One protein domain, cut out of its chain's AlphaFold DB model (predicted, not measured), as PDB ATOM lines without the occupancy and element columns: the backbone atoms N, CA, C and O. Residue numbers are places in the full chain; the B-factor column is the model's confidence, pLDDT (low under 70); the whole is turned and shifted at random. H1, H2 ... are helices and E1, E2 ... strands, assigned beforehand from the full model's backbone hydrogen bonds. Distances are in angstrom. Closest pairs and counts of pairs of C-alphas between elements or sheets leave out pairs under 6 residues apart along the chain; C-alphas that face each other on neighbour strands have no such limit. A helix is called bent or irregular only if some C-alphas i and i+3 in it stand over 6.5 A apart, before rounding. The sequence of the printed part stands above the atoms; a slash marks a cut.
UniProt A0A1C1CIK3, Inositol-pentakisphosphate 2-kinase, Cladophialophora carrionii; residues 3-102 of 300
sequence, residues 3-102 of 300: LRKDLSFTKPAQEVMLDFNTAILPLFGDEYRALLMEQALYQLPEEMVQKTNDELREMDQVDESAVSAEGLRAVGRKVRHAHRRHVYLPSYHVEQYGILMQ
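This is residues 3 to 102 of the 300 residues of the protein "Inositol-pentakisphosphate 2-kinase" of Cladophialophora carrionii (UniProt A0A1C1CIK3). The model is an open, elongated V: H1 makes one arm, H2 the other, with the small helix H3 out beyond H2 at the far end. A short two-stranded ribbon, E1 and E2, stands between the arms beside the first part of H1, and a long stretch with no named element runs back past H2 to E2. The printed part has 100 residues, with three named helices and two named strands in the order H1, E1, H2, H3, E2; the sheet E1 - E2 is antiparallel. The class is mixed, helices and strands, with 47 residues in named elements, under half. The whole is loose, with a radius of gyration of the C-alphas of 17.6 A and spans of 53 by 31 by 23 A.

H1, residues 13 to 28, comes closest to E1, residues 39 to 43, at the C-alphas of Gln 14 and Leu 41, 7.1 A apart. The closest C-alphas of H1 and E2, residues 97 to 101, are those of Ala 13 and Tyr 97, 5.9 A apart. E1 and E2 are antiparallel neighbours, with 147 degrees between their directions; N 42 and O 98 are 2.9 A apart and N 100 and O 40 2.8 A, both within hydrogen-bond range. H2, residues 46 to 60, is apart from H1, from E2 and from H3, residues 69 to 74. H3 is also apart from H1 and E1. Every O i to N i+4 pair is within hydrogen-bond range in H2, against 8 of 12 in H1 and 1 of 2 in H3.

H1 begins at C-alpha 13, (-28.617, 9.611, -3.728), and is 21.5 A long, with a kink of 34 degrees near residue 22. It is neither bent nor irregular, but only just: C-alphas 22 and 25 are 6.4 A apart. E1 measures 13.2 A, H2 21.5 A and H3 9.0 A. E2, 12.9 A long, ends at C-alpha 101, (-24.152, 3.135, 6.000).

The two C-alphas farthest apart, those of Asp 30 and Ala 66, are 53.6 A apart. The printed part has no cut. The link from H3 to E2, 22 residues, is long. Mean pLDDT of the printed part is 88.5; residues 63 to 78 are under 70.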
ATOM      1  N   LEU A   3     -30.860  10.168   4.340       95.88
ATOM      2  CA  LEU A   3     -31.907  10.624   3.430       95.88
ATOM      3  C   LEU A   3     -31.539  12.006   2.888       95.88
ATOM      4  O   LEU A   3     -31.019  12.855   3.624       95.88
ATOM      5  N   ARG A   4     -31.775  12.220   1.593       95.17
ATOM      6  CA  ARG A   4     -31.512  13.503   0.940       95.17
ATOM      7  C   ARG A   4     -32.527  14.544   1.407       95.17
ATOM      8  O   ARG A   4     -33.705  14.252   1.558       95.17
ATOM      9  N   LYS A   5     -32.059  15.773   1.616       93.94
ATOM     10  CA  LYS A   5     -32.917  16.937   1.875       93.94
ATOM     11  C   LYS A   5     -33.286  17.604   0.558       93.94
ATOM     12  O   LYS A   5     -32.419  17.698  -0.312       93.94
ATOM     13  N   ASP A   6     -34.503  18.117   0.461       94.59
ATOM     14  CA  ASP A   6     -35.002  18.841  -0.703       94.59
ATOM     15  C   ASP A   6     -34.439  20.264  -0.741       94.59
ATOM     16  O   ASP A   6     -34.996  21.210  -0.190       94.59
ATOM     17  N   LEU A   7     -33.236  20.385  -1.292       90.86
ATOM     18  CA  LEU A   7     -32.501  21.634  -1.416       90.86
ATOM     19  C   LEU A   7     -31.882  21.662  -2.809       90.86
ATOM     20  O   LEU A   7     -31.343  20.660  -3.265       90.86
ATOM     21  N   SER A   8     -31.886  22.826  -3.455       86.57
ATOM     22  CA  SER A   8     -31.403  22.977  -4.836       86.57
ATOM     23  C   SER A   8     -29.934  22.594  -5.049       86.57
ATOM     24  O   SER A   8     -29.520  22.366  -6.174       86.57
ATOM     25  N   PHE A   9     -29.139  22.524  -3.979       85.87
ATOM     26  CA  PHE A   9     -27.708  22.213  -4.016       85.87
ATOM     27  C   PHE A   9     -27.366  20.796  -3.521       85.87
ATOM     28  O   PHE A   9     -26.190  20.512  -3.265       85.87
ATOM     29  N   THR A  10     -28.361  19.928  -3.295       90.03
ATOM     30  CA  THR A  10     -28.145  18.516  -2.939       90.03
ATOM     31  C   THR A  10     -28.356  17.625  -4.160       90.03
ATOM     32  O   THR A  10     -29.375  17.717  -4.837       90.03
ATOM     33  N   LYS A  11     -27.401  16.728  -4.421       92.91
ATOM     34  CA  LYS A  11     -27.500  15.744  -5.505       92.91
ATOM     35  C   LYS A  11     -28.348  14.537  -5.096       92.91
ATOM     36  O   LYS A  11     -28.282  14.170  -3.916       92.91
ATOM     37  N   PRO A  12     -29.087  13.908  -6.030       95.82
ATOM     38  CA  PRO A  12     -29.759  12.628  -5.815       95.82
ATOM     39  C   PRO A  12     -28.845  11.555  -5.214       95.82
ATOM     40  O   PRO A  12     -27.643  11.535  -5.479       95.82
ATOM     41  N   ALA A  13     -29.404  10.636  -4.423       96.95
ATOM     42  CA  ALA A  13     -28.617   9.611  -3.728       96.95
ATOM     43  C   ALA A  13     -27.792   8.733  -4.689       96.95
ATOM     44  O   ALA A  13     -26.645   8.394  -4.391       96.95
ATOM     45  N   GLN A  14     -28.349   8.407  -5.859       97.01
ATOM     46  CA  GLN A  14     -27.649   7.641  -6.894       97.01
ATOM     47  C   GLN A  14     -26.431   8.390  -7.448       97.01
ATOM     48  O   GLN A  14     -25.374   7.786  -7.611       97.01
ATOM     49  N   GLU A  15     -26.553   9.699  -7.678       96.34
ATOM     50  CA  GLU A  15     -25.435  10.537  -8.124       96.34
ATOM     51  C   GLU A  15     -24.363  10.666  -7.041       96.34
ATOM     52  O   GLU A  15     -23.185  10.538  -7.344       96.34
ATOM     53  N   VAL A  16     -24.749  10.841  -5.769       95.99
ATOM     54  CA  VAL A  16     -23.793  10.866  -4.645       95.99
ATOM     55  C   VAL A  16     -22.994   9.561  -4.573       95.99
ATOM     56  O   VAL A  16     -21.777   9.589  -4.397       95.99
ATOM     57  N   MET A  17     -23.659   8.415  -4.740       96.79
ATOM     58  CA  MET A  17     -22.998   7.107  -4.748       96.79
ATOM     59  C   MET A  17     -22.111   6.905  -5.980       96.79
ATOM     60  O   MET A  17     -21.027   6.333  -5.862       96.79
ATOM     61  N   LEU A  18     -22.538   7.377  -7.154       97.27
ATOM     62  CA  LEU A  18     -21.725   7.344  -8.370       97.27
ATOM     63  C   LEU A  18     -20.463   8.201  -8.211       97.27
ATOM     64  O   LEU A  18     -19.363   7.713  -8.463       97.27
ATOM     65  N   ASP A  19     -20.611   9.436  -7.734       96.33
ATOM     66  CA  ASP A  19     -19.515  10.361  -7.435       96.33
ATOM     67  C   ASP A  19     -18.519   9.733  -6.449       96.33
ATOM     68  O   ASP A  19     -17.311   9.731  -6.683       96.33
ATOM     69  N   PHE A  20     -19.014   9.136  -5.359       96.81
ATOM     70  CA  PHE A  20     -18.170   8.442  -4.388       96.81
ATOM     71  C   PHE A  20     -17.383   7.292  -5.035       96.81
ATOM     72  O   PHE A  20     -16.166   7.208  -4.877       96.81
ATOM     73  N   ASN A  21     -18.055   6.428  -5.801       96.55
ATOM     74  CA  ASN A  21     -17.431   5.261  -6.426       96.55
ATOM     75  C   ASN A  21     -16.405   5.623  -7.510       96.55
ATOM     76  O   ASN A  21     -15.463   4.867  -7.734       96.55
ATOM     77  N   THR A  22     -16.595   6.752  -8.193       96.96
ATOM     78  CA  THR A  22     -15.754   7.174  -9.323       96.96
ATOM     79  C   THR A  22     -14.611   8.097  -8.915       96.96
ATOM     80  O   THR A  22     -13.539   8.004  -9.503       96.96
ATOM     81  N   ALA A  23     -14.810   8.956  -7.911       96.74
ATOM     82  CA  ALA A  23     -13.838   9.982  -7.538       96.74
ATOM     83  C   ALA A  23     -13.156   9.743  -6.184       96.74
ATOM     84  O   ALA A  23     -12.005  10.130  -6.019       96.74
ATOM     85  N   ILE A  24     -13.833   9.118  -5.213       97.57
ATOM     86  CA  ILE A  24     -13.286   8.918  -3.859       97.57
ATOM     87  C   ILE A  24     -12.719   7.519  -3.691       97.57
ATOM     88  O   ILE A  24     -11.568   7.365  -3.293       97.57
ATOM     89  N   LEU A  25     -13.515   6.499  -4.003       97.12
ATOM     90  CA  LEU A  25     -13.151   5.099  -3.819       97.12
ATOM     91  C   LEU A  25     -11.786   4.737  -4.449       97.12
ATOM     92  O   LEU A  25     -11.010   4.061  -3.773       97.12
ATOM     93  N   PRO A  26     -11.426   5.206  -5.666       97.76
ATOM     94  CA  PRO A  26     -10.124   4.894  -6.257       97.76
ATOM     95  C   PRO A  26      -8.925   5.485  -5.504       97.76
ATOM     96  O   PRO A  26      -7.841   4.909  -5.561       97.76
ATOM     97  N   LEU A  27      -9.098   6.591  -4.768       98.08
ATOM     98  CA  LEU A  27      -8.007   7.258  -4.038       98.08
ATOM     99  C   LEU A  27      -7.453   6.407  -2.886       98.08
ATOM    100  O   LEU A  27      -6.312   6.601  -2.467       98.08
ATOM    101  N   PHE A  28      -8.256   5.461  -2.398       98.14
ATOM    102  CA  PHE A  28      -7.904   4.560  -1.302       98.14
ATOM    103  C   PHE A  28      -7.272   3.246  -1.794       98.14
ATOM    104  O   PHE A  28      -6.697   2.508  -0.993       98.14
ATOM    105  N   GLY A  29      -7.323   2.956  -3.101       95.99
ATOM    106  CA  GLY A  29      -6.804   1.707  -3.671       95.99
ATOM    107  C   GLY A  29      -7.346   0.462  -2.958       95.99
ATOM    108  O   GLY A  29      -8.381   0.525  -2.298       95.99
ATOM    109  N   ASP A  30      -6.643  -0.665  -3.071       96.30
ATOM    110  CA  ASP A  30      -7.002  -1.892  -2.343       96.30
ATOM    111  C   ASP A  30      -6.508  -1.865  -0.887       96.30
ATOM    112  O   ASP A  30      -7.202  -2.331   0.014       96.30
ATOM    113  N   GLU A  31      -5.337  -1.262  -0.650       96.08
ATOM    114  CA  GLU A  31      -4.674  -1.194   0.661       96.08
ATOM    115  C   GLU A  31      -5.497  -0.419   1.700       96.08
ATOM    116  O   GLU A  31      -5.666  -0.880   2.828       96.08
ATOM    117  N   TYR A  32      -6.054   0.737   1.323       97.83
ATOM    118  CA  TYR A  32      -6.795   1.608   2.239       97.83
ATOM    119  C   TYR A  32      -8.311   1.516   2.050       97.83
ATOM    120  O   TYR A  32      -9.054   2.207   2.749       97.83
ATOM    121  N   ARG A  33      -8.802   0.643   1.156       97.30
ATOM    122  CA  ARG A  33     -10.240   0.476   0.878       97.30
ATOM    123  C   ARG A  33     -11.053   0.206   2.136       97.30
ATOM    124  O   ARG A  33     -12.147   0.740   2.295       97.30
ATOM    125  N   ALA A  34     -10.504  -0.610   3.035       96.98
ATOM    126  CA  ALA A  34     -11.147  -0.987   4.287       96.98
ATOM    127  C   ALA A  34     -11.359   0.204   5.235       96.98
ATOM    128  O   ALA A  34     -12.208   0.112   6.115       96.98
ATOM    129  N   LEU A  35     -10.659   1.327   5.045       98.15
ATOM    130  CA  LEU A  35     -10.886   2.543   5.824       98.15
ATOM    131  C   LEU A  35     -12.153   3.286   5.400       98.15
ATOM    132  O   LEU A  35     -12.580   4.185   6.109       98.15
ATOM    133  N   LEU A  36     -12.766   2.970   4.262       98.15
ATOM    134  CA  LEU A  36     -13.992   3.634   3.835       98.15
ATOM    135  C   LEU A  36     -15.208   3.017   4.526       98.15
ATOM    136  O   LEU A  36     -15.357   1.794   4.591       98.15
ATOM    137  N   MET A  37     -16.099   3.869   5.038       96.54
ATOM    138  CA  MET A  37     -17.406   3.435   5.522       96.54
ATOM    139  C   MET A  37     -18.198   2.831   4.364       96.54
ATOM    140  O   MET A  37     -18.431   3.497   3.351       96.54
ATOM    141  N   GLU A  38     -18.622   1.577   4.519       95.21
ATOM    142  CA  GLU A  38     -19.416   0.911   3.492       95.21
ATOM    143  C   GLU A  38     -20.763   1.609   3.333       95.21
ATOM    144  O   GLU A  38     -21.427   1.971   4.314       95.21
ATOM    145  N   GLN A  39     -21.155   1.793   2.076       95.86
ATOM    146  CA  GLN A  39     -22.377   2.477   1.693       95.86
ATOM    147  C   GLN A  39     -23.126   1.665   0.643       95.86
ATOM    148  O   GLN A  39     -22.519   1.095  -0.264       95.86
ATOM    149  N   ALA A  40     -24.451   1.640   0.745       96.78
ATOM    150  CA  ALA A  40     -25.314   0.967  -0.217       96.78
ATOM    151  C   ALA A  40     -26.562   1.801  -0.504       96.78
ATOM    152  O   ALA A  40     -27.137   2.404   0.403       96.78
ATOM    153  N   LEU A  41     -27.002   1.813  -1.763       97.87
ATOM    154  CA  LEU A  41     -28.304   2.373  -2.117       97.87
ATOM    155  C   LEU A  41     -29.413   1.482  -1.564       97.87
ATOM    156  O   LEU A  41     -29.356   0.259  -1.671       97.87
ATOM    157  N   TYR A  42     -30.435   2.113  -1.004       97.77
ATOM    158  CA  TYR A  42     -31.624   1.443  -0.505       97.77
ATOM    159  C   TYR A  42     -32.860   2.099  -1.090       97.77
ATOM    160  O   TYR A  42     -33.042   3.308  -0.947       97.77
ATOM    161  N   GLN A  43     -33.693   1.301  -1.749       98.05
ATOM    162  CA  GLN A  43     -34.942   1.779  -2.320       98.05
ATOM    163  C   GLN A  43     -35.943   2.060  -1.197       98.05
ATOM    164  O   GLN A  43     -36.291   1.181  -0.409       98.05
ATOM    165  N   LEU A  44     -36.383   3.309  -1.113       97.63
ATOM    166  CA  LEU A  44     -37.306   3.776  -0.094       97.63
ATOM    167  C   LEU A  44     -38.733   3.342  -0.446       97.63
ATOM    168  O   LEU A  44     -39.144   3.479  -1.595       97.63
ATOM    169  N   PRO A  45     -39.531   2.885   0.527       97.59
ATOM    170  CA  PRO A  45     -40.977   2.848   0.365       97.59
ATOM    171  C   PRO A  45     -41.541   4.273   0.292       97.59
ATOM    172  O   PRO A  45     -41.109   5.148   1.045       97.59
ATOM    173  N   GLU A  46     -42.553   4.500  -0.545       97.90
ATOM    174  CA  GLU A  46     -43.230   5.803  -0.620       97.90
ATOM    175  C   GLU A  46     -43.791   6.237   0.745       97.90
ATOM    176  O   GLU A  46     -43.580   7.371   1.179       97.90
ATOM    177  N   GLU A  47     -44.412   5.301   1.468       97.97
ATOM    178  CA  GLU A  47     -44.940   5.511   2.821       97.97
ATOM    179  C   GLU A  47     -43.863   6.015   3.792       97.97
ATOM    180  O   GLU A  47     -44.119   6.895   4.612       97.97
ATOM    181  N   MET A  48     -42.627   5.513   3.679       97.02
ATOM    182  CA  MET A  48     -41.521   5.950   4.531       97.02
ATOM    183  C   MET A  48     -41.187   7.426   4.295       97.02
ATOM    184  O   MET A  48     -40.943   8.158   5.258       97.02
ATOM    185  N   VAL A  49     -41.185   7.872   3.034       97.42
ATOM    186  CA  VAL A  49     -40.918   9.274   2.676       97.42
ATOM    187  C   VAL A  49     -42.027  10.180   3.208       97.42
ATOM    188  O   VAL A  49     -41.732  11.205   3.825       97.42
ATOM    189  N   GLN A  50     -43.288   9.783   3.015       97.27
ATOM    190  CA  GLN A  50     -44.456  10.523   3.500       97.27
ATOM    191  C   GLN A  50     -44.429  10.653   5.028       97.27
ATOM    192  O   GLN A  50     -44.360  11.771   5.540       97.27
ATOM    193  N   LYS A  51     -44.332   9.525   5.745       96.84
ATOM    194  CA  LYS A  51     -44.289   9.486   7.212       96.84
ATOM    195  C   LYS A  51     -43.140  10.309   7.786       96.84
ATOM    196  O   LYS A  51     -43.339  11.072   8.725       96.84
ATOM    197  N   THR A  52     -41.942  10.198   7.210       95.59
ATOM    198  CA  THR A  52     -40.788  10.981   7.682       95.59
ATOM    199  C   THR A  52     -41.031  12.479   7.497       95.59
ATOM    200  O   THR A  52     -40.712  13.269   8.381       95.59
ATOM    201  N   ASN A  53     -41.604  12.896   6.365       96.80
ATOM    202  CA  ASN A  53     -41.943  14.301   6.144       96.80
ATOM    203  C   ASN A  53     -43.042  14.801   7.089       96.80
ATOM    204  O   ASN A  53     -42.965  15.949   7.527       96.80
ATOM    205  N   ASP A  54     -44.018  13.965   7.440       96.30
ATOM    206  CA  ASP A  54     -45.059  14.310   8.411       96.30
ATOM    207  C   ASP A  54     -44.483  14.478   9.820       96.30
ATOM    208  O   ASP A  54     -44.683  15.527  10.430       96.30
ATOM    209  N   GLU A  55     -43.642  13.545  10.281       93.83
ATOM    210  CA  GLU A  55     -42.902  13.676  11.547       93.83
ATOM    211  C   GLU A  55     -42.070  14.972  11.578       93.83
ATOM    212  O   GLU A  55     -42.069  15.720  12.557       93.83
ATOM    213  N   LEU A  56     -41.385  15.287  10.475       93.96
ATOM    214  CA  LEU A  56     -40.589  16.507  10.342       93.96
ATOM    215  C   LEU A  56     -41.431  17.790  10.409       93.96
ATOM    216  O   LEU A  56     -40.930  18.792  10.925       93.96
ATOM    217  N   ARG A  57     -42.669  17.777   9.894       93.51
ATOM    218  CA  ARG A  57     -43.622  18.896   9.995       93.51
ATOM    219  C   ARG A  57     -44.178  19.023  11.403       93.51
ATOM    220  O   ARG A  57     -44.240  20.135  11.913       93.51
ATOM    221  N   GLU A  58     -44.533  17.913  12.047       91.76
ATOM    222  CA  GLU A  58     -44.993  17.905  13.439       91.76
ATOM    223  C   GLU A  58     -43.945  18.514  14.375       91.76
ATOM    224  O   GLU A  58     -44.272  19.344  15.225       91.76
ATOM    225  N   MET A  59     -42.667  18.171  14.184       90.07
ATOM    226  CA  MET A  59     -41.581  18.745  14.981       90.07
ATOM    227  C   MET A  59     -41.364  20.249  14.728       90.07
ATOM    228  O   MET A  59     -40.865  20.939  15.620       90.07
ATOM    229  N   ASP A  60     -41.705  20.763  13.540       89.30
ATOM    230  CA  ASP A  60     -41.627  22.198  13.216       89.30
ATOM    231  C   ASP A  60     -42.749  23.011  13.889       89.30
ATOM    232  O   ASP A  60     -42.561  24.205  14.133       89.30
ATOM    233  N   GLN A  61     -43.880  22.376  14.236       84.87
ATOM    234  CA  GLN A  61     -44.995  23.019  14.951       84.87
ATOM    235  C   GLN A  61     -44.713  23.249  16.438       84.87
ATOM    236  O   GLN A  61     -45.429  24.004  17.095       84.87
ATOM    237  N   VAL A  62     -43.687  22.602  16.997       79.58
ATOM    238  CA  VAL A  62     -43.315  22.829  18.393       79.58
ATOM    239  C   VAL A  62     -42.586  24.165  18.499       79.58
ATOM    240  O   VAL A  62     -41.511  24.361  17.921       79.58
ATOM    241  N   ASP A  63     -43.166  25.097  19.246       69.91
ATOM    242  CA  ASP A  63     -42.527  26.371  19.548       69.91
ATOM    243  C   ASP A  63     -41.329  26.143  20.481       69.91
ATOM    244  O   ASP A  63     -41.483  25.746  21.634       69.91
ATOM    245  N   GLU A  64     -40.118  26.385  19.972       66.23
ATOM    246  CA  GLU A  64     -38.870  26.245  20.733       66.23
ATOM    247  C   GLU A  64     -38.827  27.214  21.922       66.23
ATOM    248  O   GLU A  64     -38.219  26.899  22.941       66.23
ATOM    249  N   SER A  65     -39.512  28.360  21.823       66.20
ATOM    250  CA  SER A  65     -39.581  29.361  22.890       66.20
ATOM    251  C   SER A  65     -40.575  29.003  24.000       66.20
ATOM    252  O   SER A  65     -40.415  29.457  25.133       66.20
ATOM    253  N   ALA A  66     -41.560  28.146  23.709       62.20
ATOM    254  CA  ALA A  66     -42.578  27.720  24.668       62.20
ATOM    255  C   ALA A  66     -42.141  26.528  25.536       62.20
ATOM    256  O   ALA A  66     -42.814  26.195  26.512       62.20
ATOM    257  N   VAL A  67     -41.031  25.864  25.196       59.89
ATOM    258  CA  VAL A  67     -40.558  24.683  25.921       59.89
ATOM    259  C   VAL A  67     -39.331  25.050  26.755       59.89
ATOM    260  O   VAL A  67     -38.257  25.319  26.222       59.89
ATOM    261  N   SER A  68     -39.467  25.039  28.086       57.51
ATOM    262  CA  SER A  68     -38.313  25.191  28.982       57.51
ATOM    263  C   SER A  68     -37.290  24.072  28.741       57.51
ATOM    264  O   SER A  68     -37.637  22.980  28.282       57.51
ATOM    265  N   ALA A  69     -36.018  24.297  29.086       59.31
ATOM    266  CA  ALA A  69     -34.972  23.271  28.971       59.31
ATOM    267  C   ALA A  69     -35.335  21.954  29.699       59.31
ATOM    268  O   ALA A  69     -34.917  20.872  29.282       59.31
ATOM    269  N   GLU A  70     -36.150  22.038  30.755       55.34
ATOM    270  CA  GLU A  70     -36.713  20.900  31.493       55.34
ATOM    271  C   GLU A  70     -37.891  20.251  30.746       55.34
ATOM    272  O   GLU A  70     -37.958  19.024  30.655       55.34
ATOM    273  N   GLY A  71     -38.765  21.049  30.122       53.10
ATOM    274  CA  GLY A  71     -39.845  20.573  29.253       53.10
ATOM    275  C   GLY A  71     -39.339  19.837  28.005       53.10
ATOM    276  O   GLY A  71     -39.925  18.836  27.602       53.10
ATOM    277  N   LEU A  72     -38.201  20.253  27.440       51.41
ATOM    278  CA  LEU A  72     -37.553  19.595  26.295       51.41
ATOM    279  C   LEU A  72     -37.105  18.167  26.639       51.41
ATOM    280  O   LEU A  72     -37.147  17.282  25.784       51.41
ATOM    281  N   ARG A  73     -36.699  17.929  27.895       51.40
ATOM    282  CA  ARG A  73     -36.351  16.593  28.402       51.40
ATOM    283  C   ARG A  73     -37.593  15.774  28.752       51.40
ATOM    284  O   ARG A  73     -37.629  14.588  28.444       51.40
ATOM    285  N   ALA A  74     -38.600  16.400  29.363       49.68
ATOM    286  CA  ALA A  74     -39.814  15.727  29.824       49.68
ATOM    287  C   ALA A  74     -40.754  15.303  28.685       49.68
ATOM    288  O   ALA A  74     -41.382  14.251  28.765       49.68
ATOM    289  N   VAL A  75     -40.850  16.095  27.613       48.16
ATOM    290  CA  VAL A  75     -41.803  15.827  26.523       48.16
ATOM    291  C   VAL A  75     -41.260  14.786  25.538       48.16
ATOM    292  O   VAL A  75     -42.025  14.253  24.739       48.16
ATOM    293  N   GLY A  76     -39.955  14.477  25.539       51.60
ATOM    294  CA  GLY A  76     -39.339  13.522  24.598       51.60
ATOM    295  C   GLY A  76     -39.490  13.894  23.109       51.60
ATOM    296  O   GLY A  76     -38.909  13.243  22.239       51.60
ATOM    297  N   ARG A  77     -40.246  14.956  22.795       52.82
ATOM    298  CA  ARG A  77     -40.465  15.485  21.455       52.82
ATOM    299  C   ARG A  77     -39.263  16.327  21.077       52.82
ATOM    300  O   ARG A  77     -38.986  17.376  21.651       52.82
ATOM    301  N   LYS A  78     -38.536  15.823  20.089       66.99
ATOM    302  CA  LYS A  78     -37.375  16.466  19.487       66.99
ATOM    303  C   LYS A  78     -37.830  17.755  18.792       66.99
ATOM    304  O   LYS A  78     -38.389  17.694  17.704       66.99
ATOM    305  N   VAL A  79     -37.593  18.915  19.398       73.58
ATOM    306  CA  VAL A  79     -37.790  20.209  18.722       73.58
ATOM    307  C   VAL A  79     -36.742  20.363  17.620       73.58
ATOM    308  O   VAL A  79     -35.559  20.072  17.831       73.58
ATOM    309  N   ARG A  80     -37.151  20.812  16.426       82.23
ATOM    310  CA  ARG A  80     -36.198  21.126  15.352       82.23
ATOM    311  C   ARG A  80     -35.547  22.476  15.601       82.23
ATOM    312  O   ARG A  80     -36.226  23.498  15.688       82.23
ATOM    313  N   HIS A  81     -34.215  22.473  15.616       81.23
ATOM    314  CA  HIS A  81     -33.416  23.697  15.636       81.23
ATOM    315  C   HIS A  81     -33.838  24.620  14.485       81.23
ATOM    316  O   HIS A  81     -33.901  24.170  13.340       81.23
ATOM    317  N   ALA A  82     -34.015  25.914  14.777       82.05
ATOM    318  CA  ALA A  82     -34.393  26.964  13.823       82.05
ATOM    319  C   ALA A  82     -33.796  26.827  12.401       82.05
ATOM    320  O   ALA A  82     -34.541  26.799  11.427       82.05
ATOM    321  N   HIS A  83     -32.472  26.645  12.251       81.26
ATOM    322  CA  HIS A  83     -31.814  26.551  10.933       81.26
ATOM    323  C   HIS A  83     -32.171  25.297  10.112       81.26
ATOM    324  O   HIS A  83     -31.761  25.177   8.959       81.26
ATOM    325  N   ARG A  84     -32.849  24.317  10.718       85.19
ATOM    326  CA  ARG A  84     -33.284  23.081  10.058       85.19
ATOM    327  C   ARG A  84     -34.778  23.065   9.784       85.19
ATOM    328  O   ARG A  84     -35.204  22.112   9.139       85.19
ATOM    329  N   ARG A  85     -35.554  24.022  10.291       88.69
ATOM    330  CA  ARG A  85     -37.001  24.062  10.059       88.69
ATOM    331  C   ARG A  85     -37.297  24.264   8.580       88.69
ATOM    332  O   ARG A  85     -36.484  24.848   7.865       88.69
ATOM    333  N   HIS A  86     -38.430  23.742   8.127       91.01
ATOM    334  CA  HIS A  86     -38.891  23.837   6.739       91.01
ATOM    335  C   HIS A  86     -37.946  23.215   5.698       91.01
ATOM    336  O   HIS A  86     -38.071  23.469   4.504       91.01
ATOM    337  N   VAL A  87     -37.013  22.369   6.144       93.38
ATOM    338  CA  VAL A  87     -36.170  21.543   5.279       93.38
ATOM    339  C   VAL A  87     -36.647  20.101   5.392       93.38
ATOM    340  O   VAL A  87     -36.507  19.478   6.449       93.38
ATOM    341  N   TYR A  88     -37.201  19.576   4.307       95.95
ATOM    342  CA  TYR A  88     -37.849  18.264   4.248       95.95
ATOM    343  C   TYR A  88     -37.109  17.318   3.300       95.95
ATOM    344  O   TYR A  88     -36.072  17.677   2.737       95.95
ATOM    345  N   LEU A  89     -37.617  16.099   3.156       96.94
ATOM    346  CA  LEU A  89     -37.215  15.184   2.096       96.94
ATOM    347  C   LEU A  89     -37.947  15.546   0.793       96.94
ATOM    348  O   LEU A  89     -39.101  15.986   0.866       96.94
ATOM    349  N   PRO A  90     -37.332  15.320  -0.380       96.97
ATOM    350  CA  PRO A  90     -38.024  15.403  -1.662       96.97
ATOM    351  C   PRO A  90     -39.222  14.448  -1.696       96.97
ATOM    352  O   PRO A  90     -39.281  13.487  -0.926       96.97
ATOM    353  N   SER A  91     -40.171  14.680  -2.604       96.34
ATOM    354  CA  SER A  91     -41.235  13.699  -2.832       96.34
ATOM    355  C   SER A  91     -40.650  12.374  -3.332       96.34
ATOM    356  O   SER A  91     -39.590  12.346  -3.962       96.34
ATOM    357  N   TYR A  92     -41.360  11.271  -3.090       97.15
ATOM    358  CA  TYR A  92     -40.920   9.940  -3.516       97.15
ATOM    359  C   TYR A  92     -40.653   9.852  -5.030       97.15
ATOM    360  O   TYR A  92     -39.706   9.205  -5.464       97.15
ATOM    361  N   HIS A  93     -41.434  10.559  -5.855       96.16
ATOM    362  CA  HIS A  93     -41.223  10.600  -7.307       96.16
ATOM    363  C   HIS A  93     -39.950  11.353  -7.732       96.16
ATOM    364  O   HIS A  93     -39.509  11.191  -8.865       96.16
ATOM    365  N   VAL A  94     -39.368  12.168  -6.846       96.88
ATOM    366  CA  VAL A  94     -38.127  12.921  -7.084       96.88
ATOM    367  C   VAL A  94     -36.907  12.205  -6.496       96.88
ATOM    368  O   VAL A  94     -35.813  12.306  -7.044       96.88
ATOM    369  N   GLU A  95     -37.057  11.496  -5.375       97.49
ATOM    370  CA  GLU A  95     -35.991  10.705  -4.755       97.49
ATOM    371  C   GLU A  95     -36.547   9.381  -4.231       97.49
ATOM    372  O   GLU A  95     -37.324   9.346  -3.276       97.49
ATOM    373  N   GLN A  96     -36.097   8.289  -4.842       97.73
ATOM    374  CA  GLN A  96     -36.530   6.933  -4.508       97.73
ATOM    375  C   GLN A  96     -35.508   6.190  -3.650       97.73
ATOM    376  O   GLN A  96     -35.789   5.077  -3.210       97.73
ATOM    377  N   TYR A  97     -34.328   6.772  -3.407       98.28
ATOM    378  CA  TYR A  97     -33.239   6.088  -2.725       98.28
ATOM    379  C   TYR A  97     -32.746   6.836  -1.485       98.28
ATOM    380  O   TYR A  97     -32.606   8.058  -1.441       98.28
ATOM    381  N   GLY A  98     -32.430   6.055  -0.457       97.62
ATOM    382  CA  GLY A  98     -31.572   6.450   0.650       97.62
ATOM    383  C   GLY A  98     -30.203   5.784   0.533       97.62
ATOM    384  O   GLY A  98     -30.008   4.864  -0.261       97.62
ATOM    385  N   ILE A  99     -29.259   6.223   1.363       97.81
ATOM    386  CA  ILE A  99     -27.937   5.596   1.483       97.81
ATOM    387  C   ILE A  99     -27.851   4.902   2.844       97.81
ATOM    388  O   ILE A  99     -27.894   5.542   3.901       97.81
ATOM    389  N   LEU A 100     -27.765   3.577   2.845       96.94
ATOM    390  CA  LEU A 100     -27.395   2.800   4.023       96.94
ATOM    391  C   LEU A 100     -25.900   2.956   4.271       96.94
ATOM    392  O   LEU A 100     -25.116   2.998   3.332       96.94
ATOM    393  N   MET A 101     -25.534   3.049   5.543       94.87
ATOM    394  CA  MET A 101     -24.152   3.135   6.000       94.87
ATOM    395  C   MET A 101     -23.910   1.970   6.950       94.87
ATOM    396  O   MET A 101     -24.829   1.599   7.691       94.87
ATOM    397  N   GLN A 102     -22.696   1.422   6.928       94.56
ATOM    398  CA  GLN A 102     -22.256   0.372   7.842       94.56
ATOM    399  C   GLN A 102     -22.616   0.715   9.295       94.56
ATOM    400  O   GLN A 102     -22.325   1.812   9.779       94.56
TER     401      GLN A 102